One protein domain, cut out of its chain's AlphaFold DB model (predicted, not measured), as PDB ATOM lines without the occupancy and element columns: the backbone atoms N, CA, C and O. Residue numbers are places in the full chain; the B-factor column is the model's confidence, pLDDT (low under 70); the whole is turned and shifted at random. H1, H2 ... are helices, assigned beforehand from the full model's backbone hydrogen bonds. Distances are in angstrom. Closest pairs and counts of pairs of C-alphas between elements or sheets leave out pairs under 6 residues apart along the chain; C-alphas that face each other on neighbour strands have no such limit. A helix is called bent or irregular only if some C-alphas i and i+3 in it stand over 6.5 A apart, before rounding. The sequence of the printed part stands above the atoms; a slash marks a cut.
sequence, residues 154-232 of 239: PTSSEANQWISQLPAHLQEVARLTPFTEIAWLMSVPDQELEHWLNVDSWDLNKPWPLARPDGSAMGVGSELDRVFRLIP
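Overview. This is residues 154 to 232 of the 239 residues of an uncharacterized protein of Polynucleobacter sp. VK13 (UniProt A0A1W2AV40). A small cluster of short helices, the hairpin of H1 and H2 with H3 near both and H4 packed on H2, fills one end of an elongated model. From H4 a long, wide loop, residues 198 to 222, leads to H5 at the other end, which touches no helix. The printed part has 79 residues with five named helices, H1 to H5 in order along the chain, and no named strand; the class is all helix, with 44 residues in the helices. It is only just compact, close to loose, with a radius of gyration of the C-alphas of 13.7 A, and its C-alphas span 43 by 23 by 20 A.

Arrangement. H1, residues 156 to 165, and H2, residues 168 to 176, form a helical hairpin and run opposite ways at a shallow tilt of 20 degrees. They touch, and their closest C-alphas, those of Ile 163 and Gln 171, are 5.7 A apart. H3, residues 179 to 185, is close to H1 but not clearly touching, the closest C-alphas being those of Ala 159 and Ile 182 at 7.2 A; the tilt of 36 degrees is only just steep. H2 and H3 are also close but not clearly touching, with the C-alphas of Ala 174 and Ile 182 closest at 7.3 A. H4, residues 190 to 197, touches H2 at a steep tilt of 56 degrees, the same way, with the C-alphas of Leu 170 and Leu 197 closest at 6.0 A. H5, residues 223 to 232, is apart from H1, H2, H3 and H4. O i to N i+4 pairs within hydrogen-bond range number 5 of 6 in H1, 3 of 5 in H2, 2 of 3 in H3, 2 of 4 in H4 and 5 of 6 in H5.

Along the chain. H1 begins at C-alpha 156 (-23.138, 20.933, -47.340) and is 14.5 A long. H2 is 13.9 A long and only just irregular, with C-alphas 169 and 172 6.7 A apart. H3 measures 9.5 A. H4 is 11.1 A long from C-alpha 190 (-42.652, 23.704, -42.223) and only just irregular, with C-alphas 191 and 194 6.7 A apart. H5 is 14.8 A long, ends at C-alpha 232 (-57.012, 6.975, -66.681) and is neither bent nor irregular, but only just: C-alphas 229 and 232 are 6.3 A apart.

Size, cuts and confidence. The two C-alphas farthest apart, those of Ser 157 and Pro 232, are 43.9 A from each other. The printed part has no cut. The links H1 to H2, H2 to H3 and H3 to H4 are tight, while H4 to H5 is a long link of 25 residues. The mean pLDDT of the printed part is 84.5; residues 219 to 221, 223 to 224 and 227 to 232 are under 70, and H5 has a mean of 62.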
ATOM      1  N   PRO A 154     -27.815  25.015 -51.629       96.12
ATOM      2  CA  PRO A 154     -27.183  25.142 -50.324       96.12
ATOM      3  C   PRO A 154     -25.834  24.424 -50.296       96.12
ATOM      4  O   PRO A 154     -25.631  23.385 -50.932       96.12
ATOM      5  N   THR A 155     -24.908  24.956 -49.509       96.56
ATOM      6  CA  THR A 155     -23.669  24.258 -49.168       96.56
ATOM      7  C   THR A 155     -23.961  23.035 -48.297       96.56
ATOM      8  O   THR A 155     -24.982  22.961 -47.610       96.56
ATOM      9  N   SER A 156     -23.016  22.092 -48.231       95.81
ATOM     10  CA  SER A 156     -23.138  20.933 -47.340       95.81
ATOM     11  C   SER A 156     -23.336  21.337 -45.876       95.81
ATOM     12  O   SER A 156     -24.018  20.637 -45.135       95.81
ATOM     13  N   SER A 157     -22.746  22.455 -45.438       96.44
ATOM     14  CA  SER A 157     -22.906  22.943 -44.065       96.44
ATOM     15  C   SER A 157     -24.327  23.444 -43.814       96.44
ATOM     16  O   SER A 157     -24.942  23.045 -42.829       96.44
ATOM     17  N   GLU A 158     -24.863  24.277 -44.709       96.25
ATOM     18  CA  GLU A 158     -26.225  24.814 -44.597       96.25
ATOM     19  C   GLU A 158     -27.273  23.699 -44.667       96.25
ATOM     20  O   GLU A 158     -28.183  23.661 -43.839       96.25
ATOM     21  N   ALA A 159     -27.110  22.755 -45.601       96.56
ATOM     22  CA  ALA A 159     -27.994  21.602 -45.733       96.56
ATOM     23  C   ALA A 159     -27.976  20.737 -44.464       96.56
ATOM     24  O   ALA A 159     -29.029  20.430 -43.914       96.56
ATOM     25  N   ASN A 160     -26.794  20.394 -43.939       96.44
ATOM     26  CA  ASN A 160     -26.687  19.595 -42.715       96.44
ATOM     27  C   ASN A 160     -27.254  20.314 -41.486       96.44
ATOM     28  O   ASN A 160     -27.883  19.671 -40.644       96.44
ATOM     29  N   GLN A 161     -27.056  21.631 -41.389       96.94
ATOM     30  CA  GLN A 161     -27.644  22.430 -40.320       96.94
ATOM     31  C   GLN A 161     -29.173  22.371 -40.390       96.94
ATOM     32  O   GLN A 161     -29.812  22.054 -39.388       96.94
ATOM     33  N   TRP A 162     -29.757  22.604 -41.567       96.12
ATOM     34  CA  TRP A 162     -31.205  22.524 -41.761       96.12
ATOM     35  C   TRP A 162     -31.754  21.119 -41.474       96.12
ATOM     36  O   TRP A 162     -32.698  20.982 -40.700       96.12
ATOM     37  N   ILE A 163     -31.108  20.062 -41.984       96.44
ATOM     38  CA  ILE A 163     -31.500  18.666 -41.723       96.44
ATOM     39  C   ILE A 163     -31.518  18.367 -40.220       96.44
ATOM     40  O   ILE A 163     -32.422  17.689 -39.744       96.44
ATOM     41  N   SER A 164     -30.552  18.875 -39.449       96.38
ATOM     42  CA  SER A 164     -30.503  18.618 -38.002       96.38
ATOM     43  C   SER A 164     -31.651  19.257 -37.209       96.38
ATOM     44  O   SER A 164     -31.902  18.847 -36.079       96.38
ATOM     45  N   GLN A 165     -32.356  20.229 -37.800       94.94
ATOM     46  CA  GLN A 165     -33.539  20.872 -37.220       94.94
ATOM     47  C   GLN A 165     -34.844  20.137 -37.560       94.94
ATOM     48  O   GLN A 165     -35.871  20.410 -36.940       94.94
ATOM     49  N   LEU A 166     -34.824  19.210 -38.524       94.38
ATOM     50  CA  LEU A 166     -36.002  18.426 -38.892       94.38
ATOM     51  C   LEU A 166     -36.341  17.379 -37.817       94.38
ATOM     52  O   LEU A 166     -35.437  16.866 -37.143       94.38
ATOM     53  N   PRO A 167     -37.624  16.980 -37.702       93.12
ATOM     54  CA  PRO A 167     -38.022  15.792 -36.955       93.12
ATOM     55  C   PRO A 167     -37.173  14.572 -37.324       93.12
ATOM     56  O   PRO A 167     -36.862  14.360 -38.496       93.12
ATOM     57  N   ALA A 168     -36.805  13.757 -36.328       92.25
ATOM     58  CA  ALA A 168     -35.843  12.662 -36.492       92.25
ATOM     59  C   ALA A 168     -36.202  11.695 -37.633       92.25
ATOM     60  O   ALA A 168     -35.313  11.247 -38.354       92.25
ATOM     61  N   HIS A 169     -37.494  11.420 -37.832       91.06
ATOM     62  CA  HIS A 169     -37.982  10.520 -38.879       91.06
ATOM     63  C   HIS A 169     -37.848  11.089 -40.299       91.06
ATOM     64  O   HIS A 169     -37.790  10.314 -41.244       91.06
ATOM     65  N   LEU A 170     -37.740  12.412 -40.463       92.56
ATOM     66  CA  LEU A 170     -37.522  13.052 -41.769       92.56
ATOM     67  C   LEU A 170     -36.035  13.182 -42.127       92.56
ATOM     68  O   LEU A 170     -35.689  13.386 -43.291       92.56
ATOM     69  N   GLN A 171     -35.140  13.093 -41.137       94.88
ATOM     70  CA  GLN A 171     -33.719  13.378 -41.344       94.88
ATOM     71  C   GLN A 171     -33.042  12.371 -42.270       94.88
ATOM     72  O   GLN A 171     -32.167  12.760 -43.038       94.88
ATOM     73  N   GLU A 172     -33.396  11.089 -42.182       92.88
ATOM     74  CA  GLU A 172     -32.765  10.046 -42.996       92.88
ATOM     75  C   GLU A 172     -33.054  10.259 -44.482       92.88
ATOM     76  O   GLU A 172     -32.117  10.347 -45.276       92.88
ATOM     77  N   VAL A 173     -34.329  10.453 -44.835       92.88
ATOM     78  CA  VAL A 173     -34.745  10.756 -46.210       92.88
ATOM     79  C   VAL A 173     -34.043  12.019 -46.703       92.88
ATOM     80  O   VAL A 173     -33.393  11.985 -47.745       92.88
ATOM     81  N   ALA A 174     -34.061  13.098 -45.912       93.75
ATOM     82  CA  ALA A 174     -33.424  14.359 -46.287       93.75
ATOM     83  C   ALA A 174     -31.901  14.240 -46.507       93.75
ATOM     84  O   ALA A 174     -31.348  14.932 -47.357       93.75
ATOM     85  N   ARG A 175     -31.192  13.354 -45.789       95.31
ATOM     86  CA  ARG A 175     -29.749  13.113 -46.018       95.31
ATOM     87  C   ARG A 175     -29.462  12.417 -47.346       95.31
ATOM     88  O   ARG A 175     -28.361  12.569 -47.872       95.31
ATOM     89  N   LEU A 176     -30.413  11.640 -47.858       94.06
ATOM     90  CA  LEU A 176     -30.296  10.925 -49.130       94.06
ATOM     91  C   LEU A 176     -30.752  11.780 -50.323       94.06
ATOM     92  O   LEU A 176     -30.438  11.456 -51.468       94.06
ATOM     93  N   THR A 177     -31.465  12.878 -50.066       93.81
ATOM     94  CA  THR A 177     -31.985  13.784 -51.090       93.81
ATOM     95  C   THR A 177     -30.874  14.639 -51.729       93.81
ATOM     96  O   THR A 177     -30.050  15.226 -51.020       93.81
ATOM     97  N   PRO A 178     -30.849  14.788 -53.068       95.94
ATOM     98  CA  PRO A 178     -29.910  15.679 -53.747       95.94
ATOM     99  C   PRO A 178     -30.031  17.140 -53.292       95.94
ATOM    100  O   PRO A 178     -31.128  17.651 -53.074       95.94
ATOM    101  N   PHE A 179     -28.916  17.875 -53.246       94.88
ATOM    102  CA  PHE A 179     -28.926  19.272 -52.782       94.88
ATOM    103  C   PHE A 179     -29.780  20.214 -53.639       94.88
ATOM    104  O   PHE A 179     -30.298  21.206 -53.131       94.88
ATOM    105  N   THR A 180     -29.971  19.899 -54.920       93.38
ATOM    106  CA  THR A 180     -30.891  20.629 -55.805       93.38
ATOM    107  C   THR A 180     -32.345  20.529 -55.350       93.38
ATOM    108  O   THR A 180     -33.097  21.485 -55.502       93.38
ATOM    109  N   GLU A 181     -32.742  19.393 -54.777       93.75
ATOM    110  CA  GLU A 181     -34.078  19.180 -54.218       93.75
ATOM    111  C   GLU A 181     -34.169  19.716 -52.788       93.75
ATOM    112  O   GLU A 181     -35.142  20.391 -52.451       93.75
ATOM    113  N   ILE A 182     -33.117  19.527 -51.978       95.94
ATOM    114  CA  ILE A 182     -33.009  20.142 -50.647       95.94
ATOM    115  C   ILE A 182     -33.181  21.658 -50.721       95.94
ATOM    116  O   ILE A 182     -33.878  22.216 -49.880       95.94
ATOM    117  N   ALA A 183     -32.630  22.327 -51.739       96.31
ATOM    118  CA  ALA A 183     -32.828  23.763 -51.934       96.31
ATOM    119  C   ALA A 183     -34.322  24.134 -51.956       96.31
ATOM    120  O   ALA A 183     -34.751  25.058 -51.266       96.31
ATOM    121  N   TRP A 184     -35.139  23.385 -52.697       96.00
ATOM    122  CA  TRP A 184     -36.575  23.635 -52.764       96.00
ATOM    123  C   TRP A 184     -37.303  23.235 -51.483       96.00
ATOM    124  O   TRP A 184     -38.172  23.981 -51.032       96.00
ATOM    125  N   LEU A 185     -36.927  22.124 -50.852       95.56
ATOM    126  CA  LEU A 185     -37.502  21.695 -49.572       95.56
ATOM    127  C   LEU A 185     -37.224  22.710 -48.454       95.56
ATOM    128  O   LEU A 185     -38.123  23.072 -47.706       95.56
ATOM    129  N   MET A 186     -36.023  23.282 -48.401       95.81
ATOM    130  CA  MET A 186     -35.682  24.368 -47.477       95.81
ATOM    131  C   MET A 186     -36.555  25.619 -47.665       95.81
ATOM    132  O   MET A 186     -36.636  26.449 -46.759       95.81
ATOM    133  N   SER A 187     -37.194  25.770 -48.830       94.56
ATOM    134  CA  SER A 187     -38.055  26.907 -49.152       94.56
ATOM    135  C   SER A 187     -39.547  26.674 -48.886       94.56
ATOM    136  O   SER A 187     -40.334  27.607 -49.040       94.56
ATOM    137  N   VAL A 188     -39.990  25.458 -48.540       91.44
ATOM    138  CA  VAL A 188     -41.417  25.210 -48.252       91.44
ATOM    139  C   VAL A 188     -41.784  25.592 -46.810       91.44
ATOM    140  O   VAL A 188     -40.915  25.622 -45.933       91.44
ATOM    141  N   PRO A 189     -43.063  25.896 -46.527       87.50
ATOM    142  CA  PRO A 189     -43.548  26.030 -45.156       87.50
ATOM    143  C   PRO A 189     -43.321  24.746 -44.348       87.50
ATOM    144  O   PRO A 189     -43.490  23.646 -44.870       87.50
ATOM    145  N   ASP A 190     -43.014  24.869 -43.053       86.69
ATOM    146  CA  ASP A 190     -42.652  23.704 -42.223       86.69
ATOM    147  C   ASP A 190     -43.776  22.665 -42.122       86.69
ATOM    148  O   ASP A 190     -43.524  21.464 -42.111       86.69
ATOM    149  N   GLN A 191     -45.029  23.123 -42.146       84.19
ATOM    150  CA  GLN A 191     -46.218  22.265 -42.170       84.19
ATOM    151  C   GLN A 191     -46.317  21.371 -43.422       84.19
ATOM    152  O   GLN A 191     -47.056  20.391 -43.409       84.19
ATOM    153  N   GLU A 192     -45.610  21.706 -44.507       88.12
ATOM    154  CA  GLU A 192     -45.599  20.931 -45.751       88.12
ATOM    155  C   GLU A 192     -44.410  19.965 -45.828       88.12
ATOM    156  O   GLU A 192     -44.426  19.052 -46.647       88.12
ATOM    157  N   LEU A 193     -43.386  20.117 -44.978       89.69
ATOM    158  CA  LEU A 193     -42.190  19.268 -45.023       89.69
ATOM    159  C   LEU A 193     -42.502  17.795 -44.777       89.69
ATOM    160  O   LEU A 193     -41.952  16.940 -45.464       89.69
ATOM    161  N   GLU A 194     -43.415  17.507 -43.848       87.31
ATOM    162  CA  GLU A 194     -43.888  16.143 -43.585       87.31
ATOM    163  C   GLU A 194     -44.455  15.512 -44.861       87.31
ATOM    164  O   GLU A 194     -44.121  14.386 -45.214       87.31
ATOM    165  N   HIS A 195     -45.258  16.280 -45.600       86.12
ATOM    166  CA  HIS A 195     -45.846  15.826 -46.848       86.12
ATOM    167  C   HIS A 195     -44.768  15.523 -47.905       86.12
ATOM    168  O   HIS A 195     -44.858  14.507 -48.586       86.12
ATOM    169  N   TRP A 196     -43.726  16.345 -48.023       88.38
ATOM    170  CA  TRP A 196     -42.707  16.152 -49.062       88.38
ATOM    171  C   TRP A 196     -41.632  15.112 -48.726       88.38
ATOM    172  O   TRP A 196     -41.055  14.532 -49.641       88.38
ATOM    173  N   LEU A 197     -41.342  14.883 -47.443       88.94
ATOM    174  CA  LEU A 197     -40.254  14.002 -47.000       88.94
ATOM    175  C   LEU A 197     -40.726  12.643 -46.466       88.94
ATOM    176  O   LEU A 197     -39.898  11.748 -46.315       88.94
ATOM    177  N   ASN A 198     -42.019  12.466 -46.183       86.06
ATOM    178  CA  ASN A 198     -42.556  11.240 -45.591       86.06
ATOM    179  C   ASN A 198     -43.745  10.692 -46.388       86.06
ATOM    180  O   ASN A 198     -44.899  10.743 -45.949       86.06
ATOM    181  N   VAL A 199     -43.437  10.156 -47.570       77.88
ATOM    182  CA  VAL A 199     -44.415   9.589 -48.515       77.88
ATOM    183  C   VAL A 199     -45.250   8.471 -47.884       77.88
ATOM    184  O   VAL A 199     -46.457   8.394 -48.103       77.88
ATOM    185  N   ASP A 200     -44.647   7.652 -47.021       77.81
ATOM    186  CA  ASP A 200     -45.331   6.523 -46.378       77.81
ATOM    187  C   ASP A 200     -46.388   6.952 -45.342       77.81
ATOM    188  O   ASP A 200     -47.246   6.159 -44.952       77.81
ATOM    189  N   SER A 201     -46.360   8.213 -44.901       76.62
ATOM    190  CA  SER A 201     -47.303   8.774 -43.918       76.62
ATOM    191  C   SER A 201     -48.494   9.513 -44.534       76.62
ATOM    192  O   SER A 201     -49.301  10.117 -43.821       76.62
ATOM    193  N   TRP A 202     -48.603   9.492 -45.860       80.31
ATOM    194  CA  TRP A 202     -49.599  10.237 -46.612       80.31
ATOM    195  C   TRP A 202     -51.041   9.861 -46.249       80.31
ATOM    196  O   TRP A 202     -51.518   8.757 -46.506       80.31
ATOM    197  N   ASP A 203     -51.780  10.836 -45.714       78.25
ATOM    198  CA  ASP A 203     -53.228  10.738 -45.549       78.25
ATOM    199  C   ASP A 203     -53.923  11.171 -46.846       78.25
ATOM    200  O   ASP A 203     -54.062  12.364 -47.138       78.25
ATOM    201  N   LEU A 204     -54.367  10.181 -47.622       77.69
ATOM    202  CA  LEU A 204     -55.015  10.373 -48.922       77.69
ATOM    203  C   LEU A 204     -56.338  11.150 -48.850       77.69
ATOM    204  O   LEU A 204     -56.819  11.602 -49.887       77.69
ATOM    205  N   ASN A 205     -56.919  11.315 -47.655       76.81
ATOM    206  CA  ASN A 205     -58.192  12.013 -47.459       76.81
ATOM    207  C   ASN A 205     -58.021  13.486 -47.070       76.81
ATOM    208  O   ASN A 205     -59.009  14.220 -46.998       76.81
ATOM    209  N   LYS A 206     -56.794  13.939 -46.796       74.56
ATOM    210  CA  LYS A 206     -56.539  15.343 -46.460       74.56
ATOM    211  C   LYS A 206     -56.331  16.189 -47.718       74.56
ATOM    212  O   LYS A 206     -55.832  15.685 -48.723       74.56
ATOM    213  N   PRO A 207     -56.677  17.489 -47.681       71.56
ATOM    214  CA  PRO A 207     -56.263  18.434 -48.710       71.56
ATOM    215  C   PRO A 207     -54.742  18.581 -48.686       71.56
ATOM    216  O   PRO A 207     -54.161  18.827 -47.629       71.56
ATOM    217  N   TRP A 208     -54.101  18.420 -49.840       79.31
ATOM    218  CA  TRP A 208     -52.644  18.514 -49.971       79.31
ATOM    219  C   TRP A 208     -52.222  19.874 -50.525       79.31
ATOM    220  O   TRP A 208     -53.075  20.629 -51.012       79.31
ATOM    221  N   PRO A 209     -50.919  20.215 -50.463       84.88
ATOM    222  CA  PRO A 209     -50.409  21.432 -51.076       84.88
ATOM    223  C   PRO A 209     -50.891  21.591 -52.524       84.88
ATOM    224  O   PRO A 209     -51.009  20.627 -53.288       84.88
ATOM    225  N   LEU A 210     -51.224  22.829 -52.890       85.00
ATOM    226  CA  LEU A 210     -51.696  23.188 -54.232       85.00
ATOM    227  C   LEU A 210     -50.549  23.555 -55.177       85.00
ATOM    228  O   LEU A 210     -50.786  23.861 -56.341       85.00
ATOM    229  N   ALA A 211     -49.312  23.522 -54.692       85.31
ATOM    230  CA  ALA A 211     -48.116  23.710 -55.488       85.31
ATOM    231  C   ALA A 211     -46.999  22.816 -54.953       85.31
ATOM    232  O   ALA A 211     -46.938  22.534 -53.756       85.31
ATOM    233  N   ARG A 212     -46.114  22.383 -55.845       85.94
ATOM    234  CA  ARG A 212     -44.885  21.669 -55.496       85.94
ATOM    235  C   ARG A 212     -43.852  22.616 -54.870       85.94
ATOM    236  O   ARG A 212     -43.985  23.836 -55.001       85.94
ATOM    237  N   PRO A 213     -42.764  22.084 -54.280       86.19
ATOM    238  CA  PRO A 213     -41.687  22.901 -53.729       86.19
ATOM    239  C   PRO A 213     -41.030  23.854 -54.732       86.19
ATOM    240  O   PRO A 213     -40.496  24.870 -54.307       86.19
ATOM    241  N   ASP A 214     -41.090  23.580 -56.036       83.19
ATOM    242  CA  ASP A 214     -40.597  24.460 -57.109       83.19
ATOM    243  C   ASP A 214     -41.607  25.549 -57.536       83.19
ATOM    244  O   ASP A 214     -41.307  26.384 -58.389       83.19
ATOM    245  N   GLY A 215     -42.801  25.567 -56.937       80.88
ATOM    246  CA  GLY A 215     -43.889  26.493 -57.253       80.88
ATOM    247  C   GLY A 215     -44.784  26.054 -58.415       80.88
ATOM    248  O   GLY A 215     -45.712  26.785 -58.766       80.88
ATOM    249  N   SER A 216     -44.549  24.885 -59.021       80.75
ATOM    250  CA  SER A 216     -45.446  24.356 -60.050       80.75
ATOM    251  C   SER A 216     -46.802  23.976 -59.450       80.75
ATOM    252  O   SER A 216     -46.881  23.312 -58.415       80.75
ATOM    253  N   ALA A 217     -47.884  24.426 -60.089       77.94
ATOM    254  CA  ALA A 217     -49.237  24.194 -59.602       77.94
ATOM    255  C   ALA A 217     -49.586  22.699 -59.610       77.94
ATOM    256  O   ALA A 217     -49.282  21.964 -60.553       77.94
ATOM    257  N   MET A 218     -50.284  22.270 -58.566       77.12
ATOM    258  CA  MET A 218     -50.914  20.963 -58.461       77.12
ATOM    259  C   MET A 218     -52.425  21.126 -58.606       77.12
ATOM    260  O   MET A 218     -53.007  22.099 -58.131       77.12
ATOM    261  N   GLY A 219     -53.086  20.165 -59.255       68.19
ATOM    262  CA  GLY A 219     -54.540  20.214 -59.418       68.19
ATOM    263  C   GLY A 219     -55.266  20.228 -58.069       68.19
ATOM    264  O   GLY A 219     -54.811  19.614 -57.110       68.19
ATOM    265  N   VAL A 220     -56.413  20.896 -57.974       67.50
ATOM    266  CA  VAL A 220     -57.235  20.881 -56.749       67.50
ATOM    267  C   VAL A 220     -57.778  19.477 -56.449       67.50
ATOM    268  O   VAL A 220     -58.132  18.738 -57.379       67.50
ATOM    269  N   GLY A 221     -57.866  19.136 -55.160       64.12
ATOM    270  CA  GLY A 221     -58.416  17.873 -54.657       64.12
ATOM    271  C   GLY A 221     -57.614  17.282 -53.497       64.12
ATOM    272  O   GLY A 221     -56.534  17.774 -53.160       64.12
ATOM    273  N   SER A 222     -58.158  16.222 -52.904       72.50
ATOM    274  CA  SER A 222     -57.378  15.266 -52.119       72.50
ATOM    275  C   SER A 222     -56.437  14.489 -53.039       72.50
ATOM    276  O   SER A 222     -56.497  14.589 -54.268       72.50
ATOM    277  N   GLU A 223     -55.566  13.671 -52.479       68.81
ATOM    278  CA  GLU A 223     -54.702  12.849 -53.330       68.81
ATOM    279  C   GLU A 223     -55.328  11.598 -53.803       68.81
ATOM    280  O   GLU A 223     -54.971  11.124 -54.870       68.81
ATOM    281  N   LEU A 224     -56.310  11.110 -53.068       65.69
ATOM    282  CA  LEU A 224     -57.219  10.163 -53.644       65.69
ATOM    283  C   LEU A 224     -57.770  10.736 -54.966       65.69
ATOM    284  O   LEU A 224     -57.621  10.099 -56.006       65.69
ATOM    285  N   ASP A 225     -58.242  11.991 -54.982       72.75
ATOM    286  CA  ASP A 225     -58.703  12.642 -56.222       72.75
ATOM    287  C   ASP A 225     -57.599  12.764 -57.288       72.75
ATOM    288  O   ASP A 225     -57.866  12.594 -58.481       72.75
ATOM    289  N   ARG A 226     -56.353  13.060 -56.897       73.69
ATOM    290  CA  ARG A 226     -55.224  13.232 -57.834       73.69
ATOM    291  C   ARG A 226     -54.706  11.900 -58.385       73.69
ATOM    292  O   ARG A 226     -54.553  11.778 -59.598       73.69
ATOM    293  N   VAL A 227     -54.519  10.887 -57.543       68.69
ATOM    294  CA  VAL A 227     -54.160   9.512 -57.921       68.69
ATOM    295  C   VAL A 227     -55.237   8.917 -58.823       68.69
ATOM    296  O   VAL A 227     -54.916   8.377 -59.881       68.69
ATOM    297  N   PHE A 228     -56.522   9.090 -58.496       63.28
ATOM    298  CA  PHE A 228     -57.607   8.624 -59.363       63.28
ATOM    299  C   PHE A 228     -57.662   9.350 -60.710       63.28
ATOM    300  O   PHE A 228     -58.073   8.737 -61.691       63.28
ATOM    301  N   ARG A 229     -57.208  10.607 -60.818       60.81
ATOM    302  CA  ARG A 229     -57.035  11.289 -62.119       60.81
ATOM    303  C   ARG A 229     -55.835  10.773 -62.923       60.81
ATOM    304  O   ARG A 229     -55.832  10.929 -64.143       60.81
ATOM    305  N   LEU A 230     -54.844  10.148 -62.284       51.81
ATOM    306  CA  LEU A 230     -53.674   9.560 -62.951       51.81
ATOM    307  C   LEU A 230     -53.949   8.154 -63.512       51.81
ATOM    308  O   LEU A 230     -53.374   7.786 -64.537       51.81
ATOM    309  N   ILE A 231     -54.868   7.392 -62.909       47.88
ATOM    310  CA  ILE A 231     -55.210   6.021 -63.342       47.88
ATOM    311  C   ILE A 231     -55.786   5.957 -64.784       47.88
ATOM    312  O   ILE A 231     -55.410   5.043 -65.516       47.88
ATOM    313  N   PRO A 232     -56.597   6.919 -65.275       43.09
ATOM    314  CA  PRO A 232     -57.012   6.975 -66.681       43.09
ATOM    315  C   PRO A 232     -55.925   7.478 -67.647       43.09
ATOM    316  O   PRO A 232     -56.073   7.306 -68.854       43.09
TER     317      PRO A 232